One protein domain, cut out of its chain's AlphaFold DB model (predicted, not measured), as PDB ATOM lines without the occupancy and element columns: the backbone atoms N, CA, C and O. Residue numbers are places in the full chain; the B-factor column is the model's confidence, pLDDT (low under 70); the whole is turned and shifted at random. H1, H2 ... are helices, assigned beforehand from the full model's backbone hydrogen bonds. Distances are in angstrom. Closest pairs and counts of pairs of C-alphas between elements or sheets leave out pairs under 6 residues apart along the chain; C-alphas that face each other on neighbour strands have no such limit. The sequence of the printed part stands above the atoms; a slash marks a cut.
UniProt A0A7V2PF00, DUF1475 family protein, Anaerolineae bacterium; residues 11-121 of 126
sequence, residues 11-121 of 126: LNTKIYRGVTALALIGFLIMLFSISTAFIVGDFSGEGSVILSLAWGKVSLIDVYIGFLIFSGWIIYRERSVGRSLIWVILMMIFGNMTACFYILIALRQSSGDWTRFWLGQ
ATOM      1  N   LEU A  11     -33.832  41.035 -15.854       66.00
ATOM      2  CA  LEU A  11     -34.419  40.590 -17.118       66.00
ATOM      3  C   LEU A  11     -34.293  41.668 -18.202       66.00
ATOM      4  O   LEU A  11     -33.824  41.373 -19.301       66.00
ATOM      5  N   ASN A  12     -34.613  42.923 -17.873       74.19
ATOM      6  CA  ASN A  12     -34.480  44.046 -18.804       74.19
ATOM      7  C   ASN A  12     -33.039  44.225 -19.288       74.19
ATOM      8  O   ASN A  12     -32.820  44.423 -20.481       74.19
ATOM      9  N   THR A  13     -32.049  44.060 -18.410       76.38
ATOM     10  CA  THR A  13     -30.634  44.129 -18.798       76.38
ATOM     11  C   THR A  13     -30.227  42.991 -19.738       76.38
ATOM     12  O   THR A  13     -29.461  43.216 -20.677       76.38
ATOM     13  N   LYS A  14     -30.732  41.766 -19.535       81.56
ATOM     14  CA  LYS A  14     -30.460  40.642 -20.451       81.56
ATOM     15  C   LYS A  14     -31.085  40.870 -21.826       81.56
ATOM     16  O   LYS A  14     -30.393  40.705 -22.828       81.56
ATOM     17  N   ILE A  15     -32.348  41.297 -21.875       81.88
ATOM     18  CA  ILE A  15     -33.042  41.591 -23.137       81.88
ATOM     19  C   ILE A  15     -32.352  42.757 -23.856       81.88
ATOM     20  O   ILE A  15     -32.051  42.643 -25.039       81.88
ATOM     21  N   TYR A  16     -32.004  43.829 -23.138       83.19
ATOM     22  CA  TYR A  16     -31.250  44.962 -23.682       83.19
ATOM     23  C   TYR A  16     -29.960  44.510 -24.377       83.19
ATOM     24  O   TYR A  16     -29.693  44.893 -25.518       83.19
ATOM     25  N   ARG A  17     -29.172  43.652 -23.716       84.31
ATOM     26  CA  ARG A  17     -27.932  43.103 -24.284       84.31
ATOM     27  C   ARG A  17     -28.203  42.214 -25.499       84.31
ATOM     28  O   ARG A  17     -27.464  42.311 -26.472       84.31
ATOM     29  N   GLY A  18     -29.260  41.403 -25.460       87.56
ATOM     30  CA  GLY A  18     -29.674  40.552 -26.578       87.56
ATOM     31  C   GLY A  18     -30.059  41.356 -27.822       87.56
ATOM     32  O   GLY A  18     -29.506  41.122 -28.894       87.56
ATOM     33  N   VAL A  19     -30.937  42.354 -27.678       87.81
ATOM     34  CA  VAL A  19     -31.355  43.215 -28.800       87.81
ATOM     35  C   VAL A  19     -30.179  44.039 -29.327       87.81
ATOM     36  O   VAL A  19     -30.021  44.176 -30.537       87.81
ATOM     37  N   THR A  20     -29.306  44.527 -28.440       87.94
ATOM     38  CA  THR A  20     -28.085  45.242 -28.846       87.94
ATOM     39  C   THR A  20     -27.166  44.352 -29.683       87.94
ATOM     40  O   THR A  20     -26.689  44.786 -30.729       87.94
ATOM     41  N   ALA A  21     -26.926  43.110 -29.252       88.94
ATOM     42  CA  ALA A  21     -26.091  42.168 -29.994       88.94
ATOM     43  C   ALA A  21     -26.696  41.846 -31.366       88.94
ATOM     44  O   ALA A  21     -25.990  41.908 -32.368       88.94
ATOM     45  N   LEU A  22     -28.004  41.585 -31.425       91.44
ATOM     46  CA  LEU A  22     -28.706  41.302 -32.677       91.44
ATOM     47  C   LEU A  22     -28.622  42.480 -33.657       91.44
ATOM     48  O   LEU A  22     -28.293  42.281 -34.824       91.44
ATOM     49  N   ALA A  23     -28.856  43.706 -33.184       89.88
ATOM     50  CA  ALA A  23     -28.762  44.898 -34.022       89.88
ATOM     51  C   ALA A  23     -27.322  45.170 -34.496       89.88
ATOM     52  O   ALA A  23     -27.131  45.558 -35.645       89.88
ATOM     53  N   LEU A  24     -26.307  44.929 -33.657       90.56
ATOM     54  CA  LEU A  24     -24.900  45.050 -34.059       90.56
ATOM     55  C   LEU A  24     -24.507  44.012 -35.109       90.56
ATOM     56  O   LEU A  24     -23.883  44.364 -36.105       90.56
ATOM     57  N   ILE A  25     -24.879  42.750 -34.902       92.94
ATOM     58  CA  ILE A  25     -24.588  41.673 -35.852       92.94
ATOM     59  C   ILE A  25     -25.270  41.969 -37.190       92.94
ATOM     60  O   ILE A  25     -24.610  41.935 -38.225       92.94
ATOM     61  N   GLY A  26     -26.555  42.338 -37.171       89.88
ATOM     62  CA  GLY A  26     -27.290  42.725 -38.376       89.88
ATOM     63  C   GLY A  26     -26.650  43.911 -39.101       89.88
ATOM     64  O   GLY A  26     -26.468  43.860 -40.314       89.88
ATOM     65  N   PHE A  27     -26.227  44.942 -38.362       91.75
ATOM     66  CA  PHE A  27     -25.516  46.088 -38.930       91.75
ATOM     67  C   PHE A  27     -24.209  45.674 -39.621       91.75
ATOM     68  O   PHE A  27     -23.964  46.085 -40.751       91.75
ATOM     69  N   LEU A  28     -23.391  44.843 -38.969       92.19
ATOM     70  CA  LEU A  28     -22.106  44.392 -39.512       92.19
ATOM     71  C   LEU A  28     -22.277  43.507 -40.752       92.19
ATOM     72  O   LEU A  28     -21.541  43.684 -41.721       92.19
ATOM     73  N   ILE A  29     -23.259  42.600 -40.743       93.81
ATOM     74  CA  ILE A  29     -23.583  41.763 -41.906       93.81
ATOM     75  C   ILE A  29     -24.009  42.645 -43.080       93.81
ATOM     76  O   ILE A  29     -23.450  42.516 -44.165       93.81
ATOM     77  N   MET A  30     -24.940  43.578 -42.864       91.81
ATOM     78  CA  MET A  30     -25.408  44.474 -43.926       91.81
ATOM     79  C   MET A  30     -24.278  45.351 -44.468       91.81
ATOM     80  O   MET A  30     -24.151  45.498 -45.681       91.81
ATOM     81  N   LEU A  31     -23.430  45.896 -43.591       90.81
ATOM     82  CA  LEU A  31     -22.276  46.700 -43.990       90.81
ATOM     83  C   LEU A  31     -21.313  45.894 -44.869       90.81
ATOM     84  O   LEU A  31     -20.861  46.390 -45.902       90.81
ATOM     85  N   PHE A  32     -21.027  44.648 -44.484       91.12
ATOM     86  CA  PHE A  32     -20.179  43.756 -45.265       91.12
ATOM     87  C   PHE A  32     -20.810  43.430 -46.625       91.12
ATOM     88  O   PHE A  32     -20.164  43.638 -47.649       91.12
ATOM     89  N   SER A  33     -22.081  43.015 -46.654       89.62
ATOM     90  CA  SER A  33     -22.797  42.672 -47.891       89.62
ATOM     91  C   SER A  33     -22.887  43.842 -48.872       89.62
ATOM     92  O   SER A  33     -22.615  43.665 -50.060       89.62
ATOM     93  N   ILE A  34     -23.216  45.044 -48.386       87.06
ATOM     94  CA  ILE A  34     -23.256  46.259 -49.212       87.06
ATOM     95  C   ILE A  34     -21.862  46.551 -49.775       87.06
ATOM     96  O   ILE A  34     -21.724  46.799 -50.970       87.06
ATOM     97  N   SER A  35     -20.819  46.458 -48.944       88.75
ATOM     98  CA  SER A  35     -19.438  46.689 -49.384       88.75
ATOM     99  C   SER A  35     -19.022  45.709 -50.483       88.75
ATOM    100  O   SER A  35     -18.480  46.125 -51.501       88.75
ATOM    101  N   THR A  36     -19.321  44.416 -50.325       88.12
ATOM    102  CA  THR A  36     -19.008  43.409 -51.349       88.12
ATOM    103  C   THR A  36     -19.802  43.617 -52.637       88.12
ATOM    104  O   THR A  36     -19.242  43.460 -53.720       88.12
ATOM    105  N   ALA A  37     -21.072  44.025 -52.536       87.25
ATOM    106  CA  ALA A  37     -21.914  44.307 -53.695       87.25
ATOM    107  C   ALA A  37     -21.394  45.510 -54.497       87.25
ATOM    108  O   ALA A  37     -21.376  45.451 -55.719       87.25
ATOM    109  N   PHE A  38     -20.896  46.560 -53.833       85.19
ATOM    110  CA  PHE A  38     -20.277  47.703 -54.514       85.19
ATOM    111  C   PHE A  38     -18.934  47.376 -55.186       85.19
ATOM    112  O   PHE A  38     -18.567  48.046 -56.146       85.19
ATOM    113  N   ILE A  39     -18.187  46.392 -54.678       88.00
ATOM    114  CA  ILE A  39     -16.866  46.023 -55.217       88.00
ATOM    115  C   ILE A  39     -16.988  45.067 -56.410       88.00
ATOM    116  O   ILE A  39     -16.196  45.162 -57.344       88.00
ATOM    117  N   VAL A  40     -17.936  44.128 -56.362       85.00
ATOM    118  CA  VAL A  40     -18.007  42.997 -57.306       85.00
ATOM    119  C   VAL A  40     -19.256  43.031 -58.189       85.00
ATOM    120  O   VAL A  40     -19.225  42.492 -59.292       85.00
ATOM    121  N   GLY A  41     -20.352  43.622 -57.714       80.25
ATOM    122  CA  GLY A  41     -21.670  43.468 -58.326       80.25
ATOM    123  C   GLY A  41     -21.938  44.419 -59.490       80.25
ATOM    124  O   GLY A  41     -21.568  45.595 -59.455       80.25
ATOM    125  N   ASP A  42     -22.668  43.922 -60.488       83.62
ATOM    126  CA  ASP A  42     -23.311  44.757 -61.506       83.62
ATOM    127  C   ASP A  42     -24.763  45.010 -61.092       83.62
ATOM    128  O   ASP A  42     -25.670  44.221 -61.374       83.62
ATOM    129  N   PHE A  43     -24.989  46.138 -60.411       77.75
ATOM    130  CA  PHE A  43     -26.310  46.507 -59.898       77.75
ATOM    131  C   PHE A  43     -27.385  46.548 -60.994       77.75
ATOM    132  O   PHE A  43     -28.532  46.166 -60.751       77.75
ATOM    133  N   SER A  44     -27.032  47.001 -62.202       79.19
ATOM    134  CA  SER A  44     -27.994  47.143 -63.296       79.19
ATOM    135  C   SER A  44     -28.332  45.787 -63.914       79.19
ATOM    136  O   SER A  44     -29.509  45.485 -64.137       79.19
ATOM    137  N   GLY A  45     -27.316  44.958 -64.167       83.38
ATOM    138  CA  GLY A  45     -27.488  43.613 -64.712       83.38
ATOM    139  C   GLY A  45     -28.270  42.704 -63.764       83.38
ATOM    140  O   GLY A  45     -29.326  42.181 -64.131       83.38
ATOM    141  N   GLU A  46     -27.815  42.582 -62.518       84.31
ATOM    142  CA  GLU A  46     -28.432  41.715 -61.507       84.31
ATOM    143  C   GLU A  46     -29.829  42.207 -61.098       84.31
ATOM    144  O   GLU A  46     -30.759  41.408 -60.947       84.31
ATOM    145  N   GLY A  47     -30.021  43.528 -61.001       81.31
ATOM    146  CA  GLY A  47     -31.319  44.128 -60.696       81.31
ATOM    147  C   GLY A  47     -32.391  43.786 -61.734       81.31
ATOM    148  O   GLY A  47     -33.527  43.465 -61.372       81.31
ATOM    149  N   SER A  48     -32.033  43.776 -63.024       86.31
ATOM    150  CA  SER A  48     -32.968  43.415 -64.098       86.31
ATOM    151  C   SER A  48     -33.441  41.958 -64.002       86.31
ATOM    152  O   SER A  48     -34.628  41.669 -64.186       86.31
ATOM    153  N   VAL A  49     -32.542  41.046 -63.615       88.44
ATOM    154  CA  VAL A  49     -32.855  39.627 -63.406       88.44
ATOM    155  C   VAL A  49     -33.797  39.462 -62.216       88.44
ATOM    156  O   VAL A  49     -34.816  38.779 -62.337       88.44
ATOM    157  N   ILE A  50     -33.530  40.135 -61.093       87.19
ATOM    158  CA  ILE A  50     -34.396  40.088 -59.902       87.19
ATOM    159  C   ILE A  50     -35.809  40.588 -60.232       87.19
ATOM    160  O   ILE A  50     -36.794  39.974 -59.819       87.19
ATOM    161  N   LEU A  51     -35.929  41.658 -61.021       87.44
ATOM    162  CA  LEU A  51     -37.222  42.204 -61.444       87.44
ATOM    163  C   LEU A  51     -37.957  41.310 -62.457       87.44
ATOM    164  O   LEU A  51     -39.190  41.361 -62.552       87.44
ATOM    165  N   SER A  52     -37.235  40.471 -63.199       91.50
ATOM    166  CA  SER A  52     -37.851  39.481 -64.090       91.50
ATOM    167  C   SER A  52     -38.509  38.334 -63.309       91.50
ATOM    168  O   SER A  52     -39.576  37.848 -63.695       91.50
ATOM    169  N   LEU A  53     -37.944  37.964 -62.156       92.12
ATOM    170  CA  LEU A  53     -38.435  36.882 -61.305       92.12
ATOM    171  C   LEU A  53     -39.671  37.322 -60.504       92.12
ATOM    172  O   LEU A  53     -39.691  38.377 -59.869       92.12
ATOM    173  N   ALA A  54     -40.714  36.484 -60.476       91.75
ATOM    174  CA  ALA A  54     -41.940  36.772 -59.722       91.75
ATOM    175  C   ALA A  54     -41.664  36.929 -58.215       91.75
ATOM    176  O   ALA A  54     -42.072  37.919 -57.612       91.75
ATOM    177  N   TRP A  55     -40.896  36.004 -57.632       92.94
ATOM    178  CA  TRP A  55     -40.474  36.081 -56.232       92.94
ATOM    179  C   TRP A  55     -39.502  37.231 -55.961       92.94
ATOM    180  O   TRP A  55     -39.559  37.817 -54.888       92.94
ATOM    181  N   GLY A  56     -38.664  37.611 -56.932       90.69
ATOM    182  CA  GLY A  56     -37.767  38.760 -56.791       90.69
ATOM    183  C   GLY A  56     -38.538  40.068 -56.612       90.69
ATOM    184  O   GLY A  56     -38.258  40.829 -55.688       90.69
ATOM    185  N   LYS A  57     -39.590  40.279 -57.415       91.88
ATOM    186  CA  LYS A  57     -40.518  41.413 -57.253       91.88
ATOM    187  C   LYS A  57     -41.241  41.398 -55.909       91.88
ATOM    188  O   LYS A  57     -41.315  42.439 -55.261       91.88
ATOM    189  N   VAL A  58     -41.754  40.241 -55.484       94.75
ATOM    190  CA  VAL A  58     -42.448  40.106 -54.189       94.75
ATOM    191  C   VAL A  58     -41.516  40.460 -53.030       94.75
ATOM    192  O   VAL A  58     -41.893  41.276 -52.196       94.75
ATOM    193  N   SER A  59     -40.290  39.934 -53.015       92.31
ATOM    194  CA  SER A  59     -39.296  40.259 -51.984       92.31
ATOM    195  C   SER A  59     -38.912  41.740 -51.988       92.31
ATOM    196  O   SER A  59     -38.747  42.331 -50.925       92.31
ATOM    197  N   LEU A  60     -38.796  42.364 -53.167       89.62
ATOM    198  CA  LEU A  60     -38.517  43.798 -53.266       89.62
ATOM    199  C   LEU A  60     -39.654  44.611 -52.628       89.62
ATOM    200  O   LEU A  60     -39.406  45.474 -51.792       89.62
ATOM    201  N   ILE A  61     -40.903  44.301 -52.980       92.50
ATOM    202  CA  ILE A  61     -42.080  44.970 -52.414       92.50
ATOM    203  C   ILE A  61     -42.129  44.777 -50.895       92.50
ATOM    204  O   ILE A  61     -42.302  45.757 -50.174       92.50
ATOM    205  N   ASP A  62     -41.933  43.549 -50.413       92.19
ATOM    206  CA  ASP A  62     -41.955  43.208 -48.987       92.19
ATOM    207  C   ASP A  62     -40.940  44.039 -48.185       92.19
ATOM    208  O   ASP A  62     -41.291  44.719 -47.215       92.19
ATOM    209  N   VAL A  63     -39.694  44.095 -48.661       91.75
ATOM    210  CA  VAL A  63     -38.620  44.861 -48.017       91.75
ATOM    211  C   VAL A  63     -38.933  46.364 -47.991       91.75
ATOM    212  O   VAL A  63     -38.771  47.006 -46.949       91.75
ATOM    213  N   TYR A  64     -39.425  46.939 -49.093       91.00
ATOM    214  CA  TYR A  64     -39.735  48.375 -49.156       91.00
ATOM    215  C   TYR A  64     -40.976  48.759 -48.341       91.00
ATOM    216  O   TYR A  64     -40.979  49.817 -47.705       91.00
ATOM    217  N   ILE A  65     -42.005  47.908 -48.284       93.56
ATOM    218  CA  ILE A  65     -43.141  48.104 -47.367       93.56
ATOM    219  C   ILE A  65     -42.631  48.108 -45.919       93.56
ATOM    220  O   ILE A  65     -43.004  48.988 -45.137       93.56
ATOM    221  N   GLY A  66     -41.714  47.197 -45.579       92.62
ATOM    222  CA  GLY A  66     -41.030  47.187 -44.286       92.62
ATOM    223  C   GLY A  66     -40.318  48.510 -43.980       92.62
ATOM    224  O   GLY A  66     -40.485  49.065 -42.889       92.62
ATOM    225  N   PHE A  67     -39.589  49.076 -44.948       92.50
ATOM    226  CA  PHE A  67     -38.922  50.375 -44.786       92.50
ATOM    227  C   PHE A  67     -39.909  51.518 -44.558       92.50
ATOM    228  O   PHE A  67     -39.628  52.402 -43.744       92.50
ATOM    229  N   LEU A  68     -41.062  51.509 -45.229       91.88
ATOM    230  CA  LEU A  68     -42.106  52.519 -45.042       91.88
ATOM    231  C   LEU A  68     -42.735  52.437 -43.649       91.88
ATOM    232  O   LEU A  68     -42.858  53.461 -42.975       91.88
ATOM    233  N   ILE A  69     -43.070  51.232 -43.180       93.12
ATOM    234  CA  ILE A  69     -43.618  51.022 -41.831       93.12
ATOM    235  C   ILE A  69     -42.602  51.475 -40.773       93.12
ATOM    236  O   ILE A  69     -42.947  52.218 -39.849       93.12
ATOM    237  N   PHE A  70     -41.335  51.090 -40.932       91.00
ATOM    238  CA  PHE A  70     -40.265  51.484 -40.014       91.00
ATOM    239  C   PHE A  70     -40.004  52.998 -40.038       91.00
ATOM    240  O   PHE A  70     -39.828  53.621 -38.991       91.00
ATOM    241  N   SER A  71     -40.057  53.616 -41.218       90.00
ATOM    242  CA  SER A  71     -39.986  55.070 -41.385       90.00
ATOM    243  C   SER A  71     -41.136  55.779 -40.669       90.00
ATOM    244  O   SER A  71     -40.908  56.766 -39.971       90.00
ATOM    245  N   GLY A  72     -42.356  55.244 -40.767       89.25
ATOM    246  CA  GLY A  72     -43.512  55.724 -40.009       89.25
ATOM    247  C   GLY A  72     -43.277  55.675 -38.498       89.25
ATOM    248  O   GLY A  72     -43.562  56.647 -37.794       89.25
ATOM    249  N   TRP A  73     -42.670  54.594 -37.998       90.62
ATOM    250  CA  TRP A  73     -42.277  54.490 -36.591       90.62
ATOM    251  C   TRP A  73     -41.226  55.539 -36.187       90.62
ATOM    252  O   TRP A  73     -41.378  56.178 -35.143       90.62
ATOM    253  N   ILE A  74     -40.209  55.787 -37.018       87.19
ATOM    254  CA  ILE A  74     -39.205  56.838 -36.770       87.19
ATOM    255  C   ILE A  74     -39.857  58.227 -36.718       87.19
ATOM    256  O   ILE A  74     -39.571  59.010 -35.808       87.19
ATOM    257  N   ILE A  75     -40.749  58.537 -37.664       87.75
ATOM    258  CA  ILE A  75     -41.487  59.812 -37.704       87.75
ATOM    259  C   ILE A  75     -42.332  59.984 -36.442       87.75
ATOM    260  O   ILE A  75     -42.361  61.067 -35.860       87.75
ATOM    261  N   TYR A  76     -43.004  58.925 -35.995       85.56
ATOM    262  CA  TYR A  76     -43.789  58.969 -34.767       85.56
ATOM    263  C   TYR A  76     -42.911  59.219 -33.530       85.56
ATOM    264  O   TYR A  76     -43.262  60.022 -32.659       85.56
ATOM    265  N   ARG A  77     -41.758  58.553 -33.458       85.25
ATOM    266  CA  ARG A  77     -40.844  58.587 -32.314       85.25
ATOM    267  C   ARG A  77     -40.090  59.912 -32.160       85.25
ATOM    268  O   ARG A  77     -39.834  60.362 -31.035       85.25
ATOM    269  N   GLU A  78     -39.691  60.512 -33.274       82.56
ATOM    270  CA  GLU A  78     -38.972  61.782 -33.308       82.56
ATOM    271  C   GLU A  78     -39.940  62.969 -33.203       82.56
ATOM    272  O   GLU A  78     -41.002  63.002 -33.817       82.56
ATOM    273  N   ARG A  79     -39.567  63.997 -32.433       75.31
ATOM    274  CA  ARG A  79     -40.355  65.240 -32.354       75.31
ATOM    275  C   ARG A  79     -40.060  66.186 -33.523       75.31
ATOM    276  O   ARG A  79     -40.875  67.044 -33.843       75.31
ATOM    277  N   SER A  80     -38.874  66.070 -34.121       82.44
ATOM    278  CA  SER A  80     -38.396  66.960 -35.180       82.44
ATOM    279  C   SER A  80     -38.563  66.312 -36.547       82.44
ATOM    280  O   SER A  80     -37.827  65.385 -36.882       82.44
ATOM    281  N   VAL A  81     -39.465  66.872 -37.358       79.88
ATOM    282  CA  VAL A  81     -39.725  66.430 -38.739       79.88
ATOM    283  C   VAL A  81     -38.445  66.416 -39.582       79.88
ATOM    284  O   VAL A  81     -38.236  65.492 -40.360       79.88
ATOM    285  N   GLY A  82     -37.540  67.382 -39.380       83.81
ATOM    286  CA  GLY A  82     -36.262  67.435 -40.099       83.81
ATOM    287  C   GLY A  82     -35.348  66.244 -39.796       83.81
ATOM    288  O   GLY A  82     -34.781  65.656 -40.712       83.81
ATOM    289  N   ARG A  83     -35.247  65.829 -38.526       84.50
ATOM    290  CA  ARG A  83     -34.466  64.632 -38.163       84.50
ATOM    291  C   ARG A  83     -35.122  63.363 -38.683       84.50
ATOM    292  O   ARG A  83     -34.417  62.492 -39.182       84.50
ATOM    293  N   SER A  84     -36.449  63.268 -38.596       86.81
ATOM    294  CA  SER A  84     -37.190  62.139 -39.158       86.81
ATOM    295  C   SER A  84     -36.923  62.004 -40.653       86.81
ATOM    296  O   SER A  84     -36.609  60.911 -41.104       86.81
ATOM    297  N   LEU A  85     -36.966  63.106 -41.407       89.69
ATOM    298  CA  LEU A  85     -36.731  63.092 -42.850       89.69
ATOM    299  C   LEU A  85     -35.330  62.577 -43.203       89.69
ATOM    300  O   LEU A  85     -35.201  61.745 -44.096       89.69
ATOM    301  N   ILE A  86     -34.299  63.006 -42.466       90.62
ATOM    302  CA  ILE A  86     -32.928  62.497 -42.645       90.62
ATOM    303  C   ILE A  86     -32.892  60.978 -42.446       90.62
ATOM    304  O   ILE A  86     -32.318  60.266 -43.267       90.62
ATOM    305  N   TRP A  87     -33.540  60.468 -41.395       91.62
ATOM    306  CA  TRP A  87     -33.607  59.028 -41.149       91.62
ATOM    307  C   TRP A  87     -34.364  58.270 -42.238       91.62
ATOM    308  O   TRP A  87     -33.911  57.202 -42.631       91.62
ATOM    309  N   VAL A  88     -35.464  58.818 -42.757       90.50
ATOM    310  CA  VAL A  88     -36.207  58.203 -43.868       90.50
ATOM    311  C   VAL A  88     -35.351  58.143 -45.132       90.50
ATOM    312  O   VAL A  88     -35.286  57.097 -45.767       90.50
ATOM    313  N   ILE A  89     -34.637  59.220 -45.471       90.50
ATOM    314  CA  ILE A  89     -33.729  59.236 -46.626       90.50
ATOM    315  C   ILE A  89     -32.624  58.185 -46.452       90.50
ATOM    316  O   ILE A  89     -32.391  57.378 -47.349       90.50
ATOM    317  N   LEU A  90     -31.990  58.135 -45.276       90.38
ATOM    318  CA  LEU A  90     -30.994  57.108 -44.959       90.38
ATOM    319  C   LEU A  90     -31.579  55.692 -45.027       90.38
ATOM    320  O   LEU A  90     -30.870  54.757 -45.396       90.38
ATOM    321  N   MET A  91     -32.853  55.517 -44.684       90.94
ATOM    322  CA  MET A  91     -33.542  54.232 -44.757       90.94
ATOM    323  C   MET A  91     -33.771  53.798 -46.207       90.94
ATOM    324  O   MET A  91     -33.587  52.630 -46.524       90.94
ATOM    325  N   MET A  92     -34.101  54.732 -47.101       88.06
ATOM    326  CA  MET A  92     -34.306  54.433 -48.524       88.06
ATOM    327  C   MET A  92     -32.998  54.122 -49.259       88.06
ATOM    328  O   MET A  92     -33.010  53.348 -50.210       88.06
ATOM    329  N   ILE A  93     -31.873  54.690 -48.814       87.81
ATOM    330  CA  ILE A  93     -30.558  54.470 -49.439       87.81
ATOM    331  C   ILE A  93     -29.880  53.212 -48.888       87.81
ATOM    332  O   ILE A  93     -29.405  52.372 -49.644       87.81
ATOM    333  N   PHE A  94     -29.814  53.083 -47.562       85.12
ATOM    334  CA  PHE A  94     -29.036  52.032 -46.899       85.12
ATOM    335  C   PHE A  94     -29.884  50.854 -46.402       85.12
ATOM    336  O   PHE A  94     -29.339  49.857 -45.917       85.12
ATOM    337  N   GLY A  95     -31.212  50.955 -46.488       89.44
ATOM    338  CA  GLY A  95     -32.128  49.899 -46.077       89.44
ATOM    339  C   GLY A  95     -31.914  49.473 -44.626       89.44
ATOM    340  O   GLY A  95     -31.688  50.295 -43.733       89.44
ATOM    341  N   ASN A  96     -31.950  48.161 -44.386       90.00
ATOM    342  CA  ASN A  96     -31.885  47.571 -43.045       90.00
ATOM    343  C   ASN A  96     -30.623  47.931 -42.242       90.00
ATOM    344  O   ASN A  96     -30.660  47.862 -41.014       90.00
ATOM    345  N   MET A  97     -29.540  48.388 -42.884       89.88
ATOM    346  CA  MET A  97     -28.378  48.910 -42.158       89.88
ATOM    347  C   MET A  97     -28.757  50.135 -41.310       89.88
ATOM    348  O   MET A  97     -28.412  50.206 -40.127       89.88
ATOM    349  N   THR A  98     -29.535  51.064 -41.876       90.69
ATOM    350  CA  THR A  98     -30.044  52.238 -41.153       90.69
ATOM    351  C   THR A  98     -31.003  51.834 -40.041       90.69
ATOM    352  O   THR A  98     -30.925  52.402 -38.952       90.69
ATOM    353  N   ALA A  99     -31.849  50.820 -40.252       90.44
ATOM    354  CA  ALA A  99     -32.739  50.322 -39.199       90.44
ATOM    355  C   ALA A  99     -31.961  49.773 -37.998       90.44
ATOM    356  O   ALA A  99     -32.237  50.158 -36.859       90.44
ATOM    357  N   CYS A 100     -30.950  48.930 -38.235       89.69
ATOM    358  CA  CYS A 100     -30.089  48.417 -37.171       89.69
ATOM    359  C   CYS A 100     -29.382  49.556 -36.426       89.69
ATOM    360  O   CYS A 100     -29.383  49.589 -35.192       89.69
ATOM    361  N   PHE A 101     -28.834  50.528 -37.157       89.56
ATOM    362  CA  PHE A 101     -28.164  51.680 -36.560       89.56
ATOM    363  C   PHE A 101     -29.123  52.548 -35.730       89.56
ATOM    364  O   PHE A 101     -28.801  52.932 -34.601       89.56
ATOM    365  N   TYR A 102     -30.335  52.787 -36.235       89.56
ATOM    366  CA  TYR A 102     -31.366  53.530 -35.519       89.56
ATOM    367  C   TYR A 102     -31.779  52.816 -34.230       89.56
ATOM    368  O   TYR A 102     -31.853  53.454 -33.183       89.56
ATOM    369  N   ILE A 103     -31.966  51.489 -34.264       88.56
ATOM    370  CA  ILE A 103     -32.271  50.673 -33.076       88.56
ATOM    371  C   ILE A 103     -31.158  50.786 -32.024       88.56
ATOM    372  O   ILE A 103     -31.449  50.905 -30.832       88.56
ATOM    373  N   LEU A 104     -29.887  50.805 -32.429       87.56
ATOM    374  CA  LEU A 104     -28.769  50.972 -31.493       87.56
ATOM    375  C   LEU A 104     -28.780  52.345 -30.814       87.56
ATOM    376  O   LEU A 104     -28.601  52.435 -29.596       87.56
ATOM    377  N   ILE A 105     -29.030  53.414 -31.572       86.94
ATOM    378  CA  ILE A 105     -29.162  54.770 -31.018       86.94
ATOM    379  C   ILE A 105     -30.362  54.841 -30.077       86.94
ATOM    380  O   ILE A 105     -30.263  55.344 -28.957       86.94
ATOM    381  N   ALA A 106     -31.482  54.289 -30.517       85.62
ATOM    382  CA  ALA A 106     -32.717  54.193 -29.774       85.62
ATOM    383  C   ALA A 106     -32.570  53.486 -28.423       85.62
ATOM    384  O   ALA A 106     -33.148  53.946 -27.436       85.62
ATOM    385  N   LEU A 107     -31.829  52.376 -28.388       84.25
ATOM    386  CA  LEU A 107     -31.527  51.616 -27.175       84.25
ATOM    387  C   LEU A 107     -30.607  52.403 -26.240       84.25
ATOM    388  O   LEU A 107     -30.847  52.457 -25.034       84.25
ATOM    389  N   ARG A 108     -29.584  53.070 -26.785       81.88
ATOM    390  CA  ARG A 108     -28.697  53.927 -25.983       81.88
ATOM    391  C   ARG A 108     -29.466  55.078 -25.335       81.88
ATOM    392  O   ARG A 108     -29.300  55.329 -24.144       81.88
ATOM    393  N   GLN A 109     -30.348  55.734 -26.087       78.81
ATOM    394  CA  GLN A 109     -31.182  56.823 -25.570       78.81
ATOM    395  C   GLN A 109     -32.199  56.351 -24.521       78.81
ATOM    396  O   GLN A 109     -32.553  57.121 -23.627       78.81
ATOM    397  N   SER A 110     -32.676  55.107 -24.614       75.81
ATOM    398  CA  SER A 110     -33.660  54.575 -23.674       75.81
ATOM    399  C   SER A 110     -33.050  54.038 -22.377       75.81
ATOM    400  O   SER A 110     -33.762  53.968 -21.378       75.81
ATOM    401  N   SER A 111     -31.749  53.708 -22.348       72.00
ATOM    402  CA  SER A 111     -31.021  53.260 -21.141       72.00
ATOM    403  C   SER A 111     -31.736  52.143 -20.352       72.00
ATOM    404  O   SER A 111     -31.677  52.097 -19.126       72.00
ATOM    405  N   GLY A 112     -32.429  51.240 -21.059       70.12
ATOM    406  CA  GLY A 112     -33.176  50.122 -20.466       70.12
ATOM    407  C   GLY A 112     -34.662  50.387 -20.175       70.12
ATOM    408  O   GLY A 112     -35.352  49.471 -19.730       70.12
ATOM    409  N   ASP A 113     -35.174  51.591 -20.454       77.75
ATOM    410  CA  ASP A 113     -36.603  51.917 -20.365       77.75
ATOM    411  C   ASP A 113     -37.320  51.655 -21.701       77.75
ATOM    412  O   ASP A 113     -37.185  52.397 -22.679       77.75
ATOM    413  N   TRP A 114     -38.123  50.594 -21.747       76.81
ATOM    414  CA  TRP A 114     -38.889  50.207 -22.935       76.81
ATOM    415  C   TRP A 114     -39.904  51.262 -23.382       76.81
ATOM    416  O   TRP A 114     -40.172  51.388 -24.576       76.81
ATOM    417  N   THR A 115     -40.410  52.075 -22.458       78.12
ATOM    418  CA  THR A 115     -41.360  53.154 -22.758       78.12
ATOM    419  C   THR A 115     -40.682  54.219 -23.614       78.12
ATOM    420  O   THR A 115     -41.191  54.613 -24.664       78.12
ATOM    421  N   ARG A 116     -39.463  54.618 -23.230       78.00
ATOM    422  CA  ARG A 116     -38.621  55.540 -24.012       78.00
ATOM    423  C   ARG A 116     -38.101  54.921 -25.302       78.00
ATOM    424  O   ARG A 116     -37.863  55.648 -26.263       78.00
ATOM    425  N   PHE A 117     -37.922  53.602 -25.347       83.19
ATOM    426  CA  PHE A 117     -37.556  52.920 -26.585       83.19
ATOM    427  C   PHE A 117     -38.676  53.007 -27.629       83.19
ATOM    428  O   PHE A 117     -38.401  53.362 -28.767       83.19
ATOM    429  N   TRP A 118     -39.930  52.737 -27.270       81.38
ATOM    430  CA  TRP A 118     -41.023  52.736 -28.250       81.38
ATOM    431  C   TRP A 118     -41.553  54.133 -28.575       81.38
ATOM    432  O   TRP A 118     -41.784  54.441 -29.744       81.38
ATOM    433  N   LEU A 119     -41.715  54.983 -27.558       78.25
ATOM    434  CA  LEU A 119     -42.324  56.311 -27.694       78.25
ATOM    435  C   LEU A 119     -41.295  57.424 -27.945       78.25
ATOM    436  O   LEU A 119     -41.669  58.547 -28.286       78.25
ATOM    437  N   GLY A 120     -40.001  57.148 -27.755       80.50
ATOM    438  CA  GLY A 120     -38.932  58.131 -27.925       80.50
ATOM    439  C   GLY A 120     -39.159  59.391 -27.102       80.50
ATOM    440  O   GLY A 120     -39.347  59.343 -25.886       80.50
ATOM    441  N   GLN A 121     -39.155  60.539 -27.780       70.25
ATOM    442  CA  GLN A 121     -39.311  61.844 -27.134       70.25
ATOM    443  C   GLN A 121     -40.743  62.094 -26.638       70.25
ATOM    444  O   GLN A 121     -40.937  62.951 -25.776       70.25
TER     445      GLN A 121
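What this domain is: This is residues 11 to 121 of the 126 residues of the protein "DUF1475 family protein" of Anaerolineae bacterium (UniProt A0A7V2PF00). Long helix H1 runs along one side with H5 packed on it; H3, H4 and H5 form an up-and-down bundle, each running against the one before. H2 bridges H1 and H3 at one end, and H6 crosses the other. The printed part, 111 residues with six named helices, H1 to H6, and no named strand, is all helix. It is only just loose, close to compact, with radius of gyration of the C-alphas 16.1 A, spanning 46 by 29 by 24 A.

How they stand to each other: H1, residues 11 to 40, touches H5, residues 96 to 110, at a shallow tilt of 28 degrees, opposite ways; closest C-alphas, Ala 23 and Cys 100, 4.9 A. Residues 97 to 99 of H5 touch H4, residues 81 to 94, in a hairpin; closest C-alphas, Thr 98 and Met 91, 5.4 A. Every O i to N i+4 pair is within hydrogen-bond range in H1 to H5; in H6, residues 114 to 121, 3 of 4.

Where its parts are: H1 spans 43.5 A from C-alpha 11 (-34.419, 40.590, -17.118); H3, residues 54 to 77, 35.0 A; H2 is residues 43 to 52. H6 ends at C-alpha 121 (-39.311, 61.844, -27.134).

The domain as a whole: The printed part has no cut; its links are tight. Residues 35 to 46 stand free. Residue 11 is under pLDDT 70.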